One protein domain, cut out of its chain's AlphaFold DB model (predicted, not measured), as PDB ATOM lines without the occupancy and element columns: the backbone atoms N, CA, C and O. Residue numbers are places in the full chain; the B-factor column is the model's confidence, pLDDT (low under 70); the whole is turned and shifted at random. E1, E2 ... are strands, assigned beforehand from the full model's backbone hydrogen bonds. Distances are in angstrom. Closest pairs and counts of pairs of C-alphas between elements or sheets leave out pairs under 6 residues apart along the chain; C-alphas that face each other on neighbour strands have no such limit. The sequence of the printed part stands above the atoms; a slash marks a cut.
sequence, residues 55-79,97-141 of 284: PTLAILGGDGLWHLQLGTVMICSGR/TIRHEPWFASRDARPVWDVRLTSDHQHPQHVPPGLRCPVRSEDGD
ATOM      1  N   PRO A  55     104.650 201.996  95.985       67.25
ATOM      2  CA  PRO A  55     105.109 202.966  96.964       67.25
ATOM      3  C   PRO A  55     104.686 202.527  98.362       67.25
ATOM      4  O   PRO A  55     103.505 202.255  98.598       67.25
ATOM      5  N   THR A  56     105.662 202.430  99.262       81.94
ATOM      6  CA  THR A  56     105.416 202.032 100.640       81.94
ATOM      7  C   THR A  56     105.657 203.184 101.601       81.94
ATOM      8  O   THR A  56     106.564 203.996 101.415       81.94
ATOM      9  N   LEU A  57     104.838 203.244 102.646       90.94
ATOM     10  CA  LEU A  57     104.973 204.177 103.759       90.94
ATOM     11  C   LEU A  57     105.173 203.375 105.041       90.94
ATOM     12  O   LEU A  57     104.530 202.349 105.234       90.94
ATOM     13  N   ALA A  58     106.075 203.812 105.915       93.06
ATOM     14  CA  ALA A  58     106.191 203.229 107.242       93.06
ATOM     15  C   ALA A  58     105.383 204.070 108.228       93.06
ATOM     16  O   ALA A  58     105.605 205.277 108.292       93.06
ATOM     17  N   ILE A  59     104.503 203.444 109.008       93.88
ATOM     18  CA  ILE A  59     103.657 204.103 110.013       93.88
ATOM     19  C   ILE A  59     103.986 203.530 111.390       93.88
ATOM     20  O   ILE A  59     104.075 202.312 111.542       93.88
ATOM     21  N   LEU A  60     104.189 204.383 112.392       93.94
ATOM     22  CA  LEU A  60     104.459 203.931 113.754       93.94
ATOM     23  C   LEU A  60     103.180 203.363 114.390       93.94
ATOM     24  O   LEU A  60     102.122 203.988 114.371       93.94
ATOM     25  N   GLY A  61     103.278 202.164 114.953       90.81
ATOM     26  CA  GLY A  61     102.230 201.550 115.755       90.81
ATOM     27  C   GLY A  61     102.387 201.880 117.238       90.81
ATOM     28  O   GLY A  61     103.484 202.151 117.728       90.81
ATOM     29  N   GLY A  62     101.287 201.799 117.986       86.44
ATOM     30  CA  GLY A  62     101.285 201.896 119.449       86.44
ATOM     31  C   GLY A  62     102.068 200.776 120.150       86.44
ATOM     32  O   GLY A  62     102.320 200.869 121.348       86.44
ATOM     33  N   ASP A  63     102.485 199.745 119.408       85.56
ATOM     34  CA  ASP A  63     103.411 198.694 119.843       85.56
ATOM     35  C   ASP A  63     104.895 199.116 119.773       85.56
ATOM     36  O   ASP A  63     105.778 198.349 120.157       85.56
ATOM     37  N   GLY A  64     105.181 200.334 119.300       88.19
ATOM     38  CA  GLY A  64     106.533 200.876 119.164       88.19
ATOM     39  C   GLY A  64     107.288 200.380 117.927       88.19
ATOM     40  O   GLY A  64     108.470 200.696 117.773       88.19
ATOM     41  N   LEU A  65     106.631 199.624 117.042       91.81
ATOM     42  CA  LEU A  65     107.193 199.163 115.774       91.81
ATOM     43  C   LEU A  65     106.644 199.982 114.607       91.81
ATOM     44  O   LEU A  65     105.538 200.510 114.643       91.81
ATOM     45  N   TRP A  66     107.424 200.067 113.537       93.06
ATOM     46  CA  TRP A  66     106.985 200.652 112.277       93.06
ATOM     47  C   TRP A  66     106.351 199.575 111.405       93.06
ATOM     48  O   TRP A  66     106.975 198.548 111.142       93.06
ATOM     49  N   HIS A  67     105.145 199.825 110.915       90.56
ATOM     50  CA  HIS A  67     104.366 198.929 110.064       90.56
ATOM     51  C   HIS A  67     104.411 199.430 108.621       90.56
ATOM     52  O   HIS A  67     104.404 200.636 108.381       90.56
ATOM     53  N   LEU A  68     104.499 198.513 107.658       88.56
ATOM     54  CA  LEU A  68     104.641 198.853 106.242       88.56
ATOM     55  C   LEU A  68     103.259 198.954 105.587       88.56
ATOM     56  O   LEU A  68     102.492 197.999 105.643       88.56
ATOM     57  N   GLN A  69     102.954 200.085 104.964       86.81
ATOM     58  CA  GLN A  69     101.741 200.329 104.186       86.81
ATOM     59  C   GLN A  69     102.074 200.331 102.691       86.81
ATOM     60  O   GLN A  69     103.069 200.927 102.296       86.81
ATOM     61  N   LEU A  70     101.229 199.712 101.872       81.81
ATOM     62  CA  LEU A  70     101.253 199.659 100.414       81.81
ATOM     63  C   LEU A  70      99.979 200.299  99.861       81.81
ATOM     64  O   LEU A  70      98.903 199.698  99.904       81.81
ATOM     65  N   GLY A  71     100.072 201.527  99.354       79.38
ATOM     66  CA  GLY A  71      98.870 202.287  99.002       79.38
ATOM     67  C   GLY A  71      97.959 202.450 100.225       79.38
ATOM     68  O   GLY A  71      98.329 203.123 101.178       79.38
ATOM     69  N   THR A  72      96.787 201.816 100.217       74.00
ATOM     70  CA  THR A  72      95.828 201.844 101.335       74.00
ATOM     71  C   THR A  72      95.886 200.606 102.234       74.00
ATOM     72  O   THR A  72      95.109 200.509 103.177       74.00
ATOM     73  N   VAL A  73      96.768 199.645 101.947       75.06
ATOM     74  CA  VAL A  73      96.789 198.316 102.580       75.06
ATOM     75  C   VAL A  73      98.008 198.177 103.480       75.06
ATOM     76  O   VAL A  73      99.087 198.624 103.118       75.06
ATOM     77  N   MET A  74      97.882 197.528 104.634       81.25
ATOM     78  CA  MET A  74      99.030 197.218 105.492       81.25
ATOM     79  C   MET A  74      99.637 195.854 105.126       81.25
ATOM     80  O   MET A  74      98.911 194.877 104.975       81.25
ATOM     81  N   ILE A  75     100.966 195.785 104.997       77.31
ATOM     82  CA  ILE A  75     101.740 194.575 104.646       77.31
ATOM     83  C   ILE A  75     102.377 193.902 105.875       77.31
ATOM     84  O   ILE A  75     103.040 192.873 105.774       77.31
ATOM     85  N   CYS A  76     102.244 194.481 107.065       72.25
ATOM     86  CA  CYS A  76     102.722 193.834 108.287       72.25
ATOM     87  C   CYS A  76     102.055 192.458 108.454       72.25
ATOM     88  O   CYS A  76     100.842 192.323 108.287       72.25
ATOM     89  N   SER A  77     102.864 191.427 108.718       56.72
ATOM     90  CA  SER A  77     102.454 190.028 108.590       56.72
ATOM     91  C   SER A  77     101.334 189.673 109.569       56.72
ATOM     92  O   SER A  77     101.591 189.461 110.753       56.72
ATOM     93  N   GLY A  78     100.105 189.591 109.061       51.06
ATOM     94  CA  GLY A  78      98.934 189.183 109.828       51.06
ATOM     95  C   GLY A  78      98.487 187.734 109.614       51.06
ATOM     96  O   GLY A  78      97.839 187.216 110.510       51.06
ATOM     97  N   ARG A  79      98.777 187.047 108.486       48.44
ATOM     98  CA  ARG A  79      98.248 185.681 108.233       48.44
ATOM     99  C   ARG A  79      99.045 184.777 107.288       48.44
ATOM    100  O   ARG A  79      99.642 185.194 106.306       48.44
ATOM    101  N   THR A  97      93.408 200.741 113.167       56.81
ATOM    102  CA  THR A  97      93.776 199.558 113.949       56.81
ATOM    103  C   THR A  97      94.236 198.414 113.044       56.81
ATOM    104  O   THR A  97      93.633 198.134 112.014       56.81
ATOM    105  N   ILE A  98      95.331 197.744 113.412       63.31
ATOM    106  CA  ILE A  98      95.849 196.562 112.709       63.31
ATOM    107  C   ILE A  98      95.802 195.360 113.631       63.31
ATOM    108  O   ILE A  98      96.381 195.368 114.712       63.31
ATOM    109  N   ARG A  99      95.202 194.283 113.144       59.62
ATOM    110  CA  ARG A  99      95.092 193.023 113.862       59.62
ATOM    111  C   ARG A  99      96.320 192.129 113.612       59.62
ATOM    112  O   ARG A  99      96.531 191.693 112.482       59.62
ATOM    113  N   HIS A 100      97.122 191.841 114.645       52.78
ATOM    114  CA  HIS A 100      98.326 190.984 114.560       52.78
ATOM    115  C   HIS A 100      98.081 189.541 115.037       52.78
ATOM    116  O   HIS A 100      97.457 189.335 116.076       52.78
ATOM    117  N   GLU A 101      98.631 188.541 114.329       54.09
ATOM    118  CA  GLU A 101      98.654 187.118 114.733       54.09
ATOM    119  C   GLU A 101     100.125 186.596 114.772       54.09
ATOM    120  O   GLU A 101     100.835 186.715 113.771       54.09
ATOM    121  N   PRO A 102     100.646 186.027 115.885       49.75
ATOM    122  CA  PRO A 102     102.069 185.644 116.001       49.75
ATOM    123  C   PRO A 102     102.476 184.344 115.272       49.75
ATOM    124  O   PRO A 102     101.708 183.390 115.205       49.75
ATOM    125  N   TRP A 103     103.754 184.247 114.860       50.84
ATOM    126  CA  TRP A 103     104.333 183.135 114.067       50.84
ATOM    127  C   TRP A 103     104.821 181.892 114.859       50.84
ATOM    128  O   TRP A 103     105.015 180.836 114.264       50.84
ATOM    129  N   PHE A 104     105.016 181.958 116.184       47.19
ATOM    130  CA  PHE A 104     105.756 180.911 116.931       47.19
ATOM    131  C   PHE A 104     104.994 180.161 118.035       47.19
ATOM    132  O   PHE A 104     105.612 179.414 118.792       47.19
ATOM    133  N   ALA A 105     103.681 180.332 118.173       42.09
ATOM    134  CA  ALA A 105     102.926 179.632 119.213       42.09
ATOM    135  C   ALA A 105     102.121 178.466 118.628       42.09
ATOM    136  O   ALA A 105     101.519 178.582 117.563       42.09
ATOM    137  N   SER A 106     102.116 177.342 119.345       48.78
ATOM    138  CA  SER A 106     101.176 176.236 119.159       48.78
ATOM    139  C   SER A 106      99.739 176.743 118.989       48.78
ATOM    140  O   SER A 106      99.390 177.786 119.536       48.78
ATOM    141  N   ARG A 107      98.907 175.971 118.275       51.81
ATOM    142  CA  ARG A 107      97.487 176.255 117.966       51.81
ATOM    143  C   ARG A 107      96.621 176.704 119.152       51.81
ATOM    144  O   ARG A 107      95.571 177.296 118.921       51.81
ATOM    145  N   ASP A 108      97.063 176.472 120.380       51.09
ATOM    146  CA  ASP A 108      96.322 176.804 121.583       51.09
ATOM    147  C   ASP A 108      96.848 178.103 122.219       51.09
ATOM    148  O   ASP A 108      97.913 178.147 122.833       51.09
ATOM    149  N   ALA A 109      96.042 179.156 122.058       50.97
ATOM    150  CA  ALA A 109      96.013 180.401 122.829       50.97
ATOM    151  C   ALA A 109      97.227 181.351 122.742       50.97
ATOM    152  O   ALA A 109      98.119 181.333 123.591       50.97
ATOM    153  N   ARG A 110      97.159 182.333 121.827       51.22
ATOM    154  CA  ARG A 110      97.717 183.679 122.067       51.22
ATOM    155  C   ARG A 110      96.799 184.784 121.544       51.22
ATOM    156  O   ARG A 110      96.080 184.557 120.571       51.22
ATOM    157  N   PRO A 111      96.809 185.956 122.207       44.81
ATOM    158  CA  PRO A 111      95.942 187.060 121.855       44.81
ATOM    159  C   PRO A 111      96.346 187.588 120.492       44.81
ATOM    160  O   PRO A 111      97.492 187.967 120.253       44.81
ATOM    161  N   VAL A 112      95.358 187.630 119.618       55.16
ATOM    162  CA  VAL A 112      95.322 188.656 118.602       55.16
ATOM    163  C   VAL A 112      95.383 190.005 119.320       55.16
ATOM    164  O   VAL A 112      94.583 190.220 120.234       55.16
ATOM    165  N   TRP A 113      96.318 190.883 118.964       59.75
ATOM    166  CA  TRP A 113      96.313 192.245 119.493       59.75
ATOM    167  C   TRP A 113      96.152 193.266 118.379       59.75
ATOM    168  O   TRP A 113      96.673 193.122 117.272       59.75
ATOM    169  N   ASP A 114      95.404 194.297 118.730       71.88
ATOM    170  CA  ASP A 114      95.070 195.427 117.895       71.88
ATOM    171  C   ASP A 114      96.147 196.501 118.080       71.88
ATOM    172  O   ASP A 114      96.343 197.042 119.171       71.88
ATOM    173  N   VAL A 115      96.899 196.785 117.021       75.69
ATOM    174  CA  VAL A 115      97.892 197.857 116.987       75.69
ATOM    175  C   VAL A 115      97.223 199.108 116.457       75.69
ATOM    176  O   VAL A 115      96.892 199.195 115.276       75.69
ATOM    177  N   ARG A 116      97.065 200.105 117.327       84.62
ATOM    178  CA  ARG A 116      96.631 201.436 116.913       84.62
ATOM    179  C   ARG A 116      97.770 202.144 116.187       84.62
ATOM    180  O   ARG A 116      98.838 202.333 116.766       84.62
ATOM    181  N   LEU A 117      97.548 202.539 114.942       87.12
ATOM    182  CA  LEU A 117      98.477 203.358 114.175       87.12
ATOM    183  C   LEU A 117      98.480 204.795 114.702       87.12
ATOM    184  O   LEU A 117      97.434 205.348 115.052       87.12
ATOM    185  N   THR A 118      99.661 205.401 114.764       90.12
ATOM    186  CA  THR A 118      99.809 206.826 115.064       90.12
ATOM    187  C   THR A 118      99.778 207.648 113.771       90.12
ATOM    188  O   THR A 118      99.686 207.116 112.665       90.12
ATOM    189  N   SER A 119      99.851 208.974 113.898       90.06
ATOM    190  CA  SER A 119     100.039 209.879 112.758       90.06
ATOM    191  C   SER A 119     101.480 209.912 112.238       90.06
ATOM    192  O   SER A 119     101.734 210.529 111.200       90.06
ATOM    193  N   ASP A 120     102.429 209.296 112.947       94.44
ATOM    194  CA  ASP A 120     103.844 209.365 112.601       94.44
ATOM    195  C   ASP A 120     104.150 208.427 111.442       94.44
ATOM    196  O   ASP A 120     103.928 207.214 111.502       94.44
ATOM    197  N   HIS A 121     104.704 209.004 110.384       94.12
ATOM    198  CA  HIS A 121     105.026 208.299 109.160       94.12
ATOM    199  C   HIS A 121     106.416 208.691 108.656       94.12
ATOM    200  O   HIS A 121     106.866 209.823 108.826       94.12
ATOM    201  N   GLN A 122     107.116 207.752 108.021       93.81
ATOM    202  CA  GLN A 122     108.392 208.028 107.364       93.81
ATOM    203  C   GLN A 122     108.658 207.086 106.190       93.81
ATOM    204  O   GLN A 122     108.007 206.055 106.019       93.81
ATOM    205  N   HIS A 123     109.665 207.426 105.385       92.00
ATOM    206  CA  HIS A 123     110.098 206.561 104.293       92.00
ATOM    207  C   HIS A 123     110.676 205.237 104.847       92.00
ATOM    208  O   HIS A 123     111.551 205.284 105.721       92.00
ATOM    209  N   PRO A 124     110.284 204.059 104.324       91.38
ATOM    210  CA  PRO A 124     110.716 202.749 104.839       91.38
ATOM    211  C   PRO A 124     112.240 202.569 104.923       91.38
ATOM    212  O   PRO A 124     112.769 201.967 105.862       91.38
ATOM    213  N   GLN A 125     112.972 203.164 103.979       90.56
ATOM    214  CA  GLN A 125     114.439 203.172 103.961       90.56
ATOM    215  C   GLN A 125     115.094 203.833 105.195       90.56
ATOM    216  O   GLN A 125     116.270 203.578 105.455       90.56
ATOM    217  N   HIS A 126     114.371 204.663 105.956       91.56
ATOM    218  CA  HIS A 126     114.873 205.324 107.168       91.56
ATOM    219  C   HIS A 126     114.555 204.551 108.452       91.56
ATOM    220  O   HIS A 126     115.133 204.846 109.494       91.56
ATOM    221  N   VAL A 127     113.706 203.521 108.381       91.50
ATOM    222  CA  VAL A 127     113.371 202.685 109.537       91.50
ATOM    223  C   VAL A 127     114.507 201.692 109.810       91.50
ATOM    224  O   VAL A 127     114.779 200.843 108.950       91.50
ATOM    225  N   PRO A 128     115.156 201.724 110.988       89.75
ATOM    226  CA  PRO A 128     116.164 200.738 111.366       89.75
ATOM    227  C   PRO A 128     115.578 199.318 111.428       89.75
ATOM    228  O   PRO A 128     114.461 199.162 111.912       89.75
ATOM    229  N   PRO A 129     116.320 198.263 111.037       88.56
ATOM    230  CA  PRO A 129     115.798 196.895 111.021       88.56
ATOM    231  C   PRO A 129     115.181 196.412 112.337       88.56
ATOM    232  O   PRO A 129     114.172 195.724 112.306       88.56
ATOM    233  N   GLY A 130     115.743 196.808 113.485       87.25
ATOM    234  CA  GLY A 130     115.223 196.426 114.804       87.25
ATOM    235  C   GLY A 130     113.924 197.125 115.218       87.25
ATOM    236  O   GLY A 130     113.347 196.746 116.226       87.25
ATOM    237  N   LEU A 131     113.477 198.133 114.461       91.94
ATOM    238  CA  LEU A 131     112.215 198.846 114.688       91.94
ATOM    239  C   LEU A 131     111.161 198.515 113.622       91.94
ATOM    240  O   LEU A 131     110.088 199.107 113.619       91.94
ATOM    241  N   ARG A 132     111.467 197.611 112.686       90.75
ATOM    242  CA  ARG A 132     110.537 197.192 111.635       90.75
ATOM    243  C   ARG A 132     109.620 196.104 112.172       90.75
ATOM    244  O   ARG A 132     110.093 195.124 112.744       90.75
ATOM    245  N   CYS A 133     108.328 196.240 111.913       87.88
ATOM    246  CA  CYS A 133     107.406 195.128 112.018       87.88
ATOM    247  C   CYS A 133     107.824 194.030 111.015       87.88
ATOM    248  O   CYS A 133     108.138 194.355 109.859       87.88
ATOM    249  N   PRO A 134     107.868 192.750 111.427       82.69
ATOM    250  CA  PRO A 134     108.116 191.647 110.512       82.69
ATOM    251  C   PRO A 134     107.129 191.651 109.335       82.69
ATOM    252  O   PRO A 134     105.928 191.855 109.494       82.69
ATOM    253  N   VAL A 135     107.661 191.430 108.137       77.62
ATOM    254  CA  VAL A 135     106.894 191.253 106.898       77.62
ATOM    255  C   VAL A 135     107.414 189.972 106.261       77.62
ATOM    256  O   VAL A 135     108.629 189.739 106.259       77.62
ATOM    257  N   ARG A 136     106.523 189.110 105.763       69.06
ATOM    258  CA  ARG A 136     106.964 187.938 105.003       69.06
ATOM    259  C   ARG A 136     107.429 188.425 103.649       69.06
ATOM    260  O   ARG A 136     106.766 189.238 103.020       69.06
ATOM    261  N   SER A 137     108.527 187.866 103.169       67.88
ATOM    262  CA  SER A 137     109.116 188.298 101.904       67.88
ATOM    263  C   SER A 137     108.184 188.100 100.694       67.88
ATOM    264  O   SER A 137     108.430 188.681  99.646       67.88
ATOM    265  N   GLU A 138     107.137 187.275 100.820       68.69
ATOM    266  CA  GLU A 138     106.068 187.093  99.823       68.69
ATOM    267  C   GLU A 138     105.003 188.206  99.844       68.69
ATOM    268  O   GLU A 138     104.448 188.530  98.799       68.69
ATOM    269  N   ASP A 139     104.749 188.815 101.007       70.44
ATOM    270  CA  ASP A 139     103.746 189.876 101.173       70.44
ATOM    271  C   ASP A 139     104.330 191.242 100.780       70.44
ATOM    272  O   ASP A 139     103.639 192.118 100.261       70.44
ATOM    273  N   GLY A 140     105.633 191.417 100.999       72.94
ATOM    274  CA  GLY A 140     106.391 192.586 100.587       72.94
ATOM    275  C   GLY A 140     107.787 192.585 101.189       72.94
ATOM    276  O   GLY A 140     108.145 191.743 102.009       72.94
ATOM    277  N   ASP A 141     108.589 193.564 100.794       79.88
ATOM    278  CA  ASP A 141     109.925 193.751 101.338       79.88
ATOM    279  C   ASP A 141     110.069 195.199 101.804       79.88
ATOM    280  O   ASP A 141     109.657 196.148 101.135       79.88
TER     281      ASP A 141
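AT A GLANCE: This is residues 55 to 79 and 97 to 141 of the 284 residues of the protein "Putative endonuclease" of Streptomyces sp. FR1 (UniProt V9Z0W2). With little regular structure, one strongly twisted antiparallel sheet, curled like part of a barrel, is made of two hairpins, E1 with E2 and E3 with E4; residues 104 to 109 stick out, and unnamed residues 123 to 141 fold back past E2. The printed part has 70 residues, with four named strands, E1 to E4, in sheet order E2 E1 E4 E3, and no named helix: all strand, though these hold only 25 residues. It is compact, radius of gyration of the C-alphas 12.1 A, spanning 37 by 25 by 24 A.

HOW THE PARTS SIT: E4, residues 113 to 122, bends by 79 degrees at residue 119. Its residues 113 to 116 pair with E3, residues 97 to 100 (N 98 and O 115, 2.8 A), and 117 to 122 with E1, residues 56 to 61 (N 118 and O 60, 2.9 A). E2, residues 66 to 70, is E1's other neighbour (N 67 and O 59, 2.8 A).

IN THESE COORDINATES: E4 measures 23.3 A, E1 15.5 A, E2 13.2 A and E3 9.7 A. C-alpha 56 is at (105.416, 202.032, 100.640), C-alpha 122 at (108.392, 208.028, 107.364).

THE WHOLE: Residues 80 to 96 are cut out, leaving C-alphas 79 and 97 15.7 A apart. The link E3 to E4 is long. Confidence is under 70 in 24 residues, among them 97 to 113.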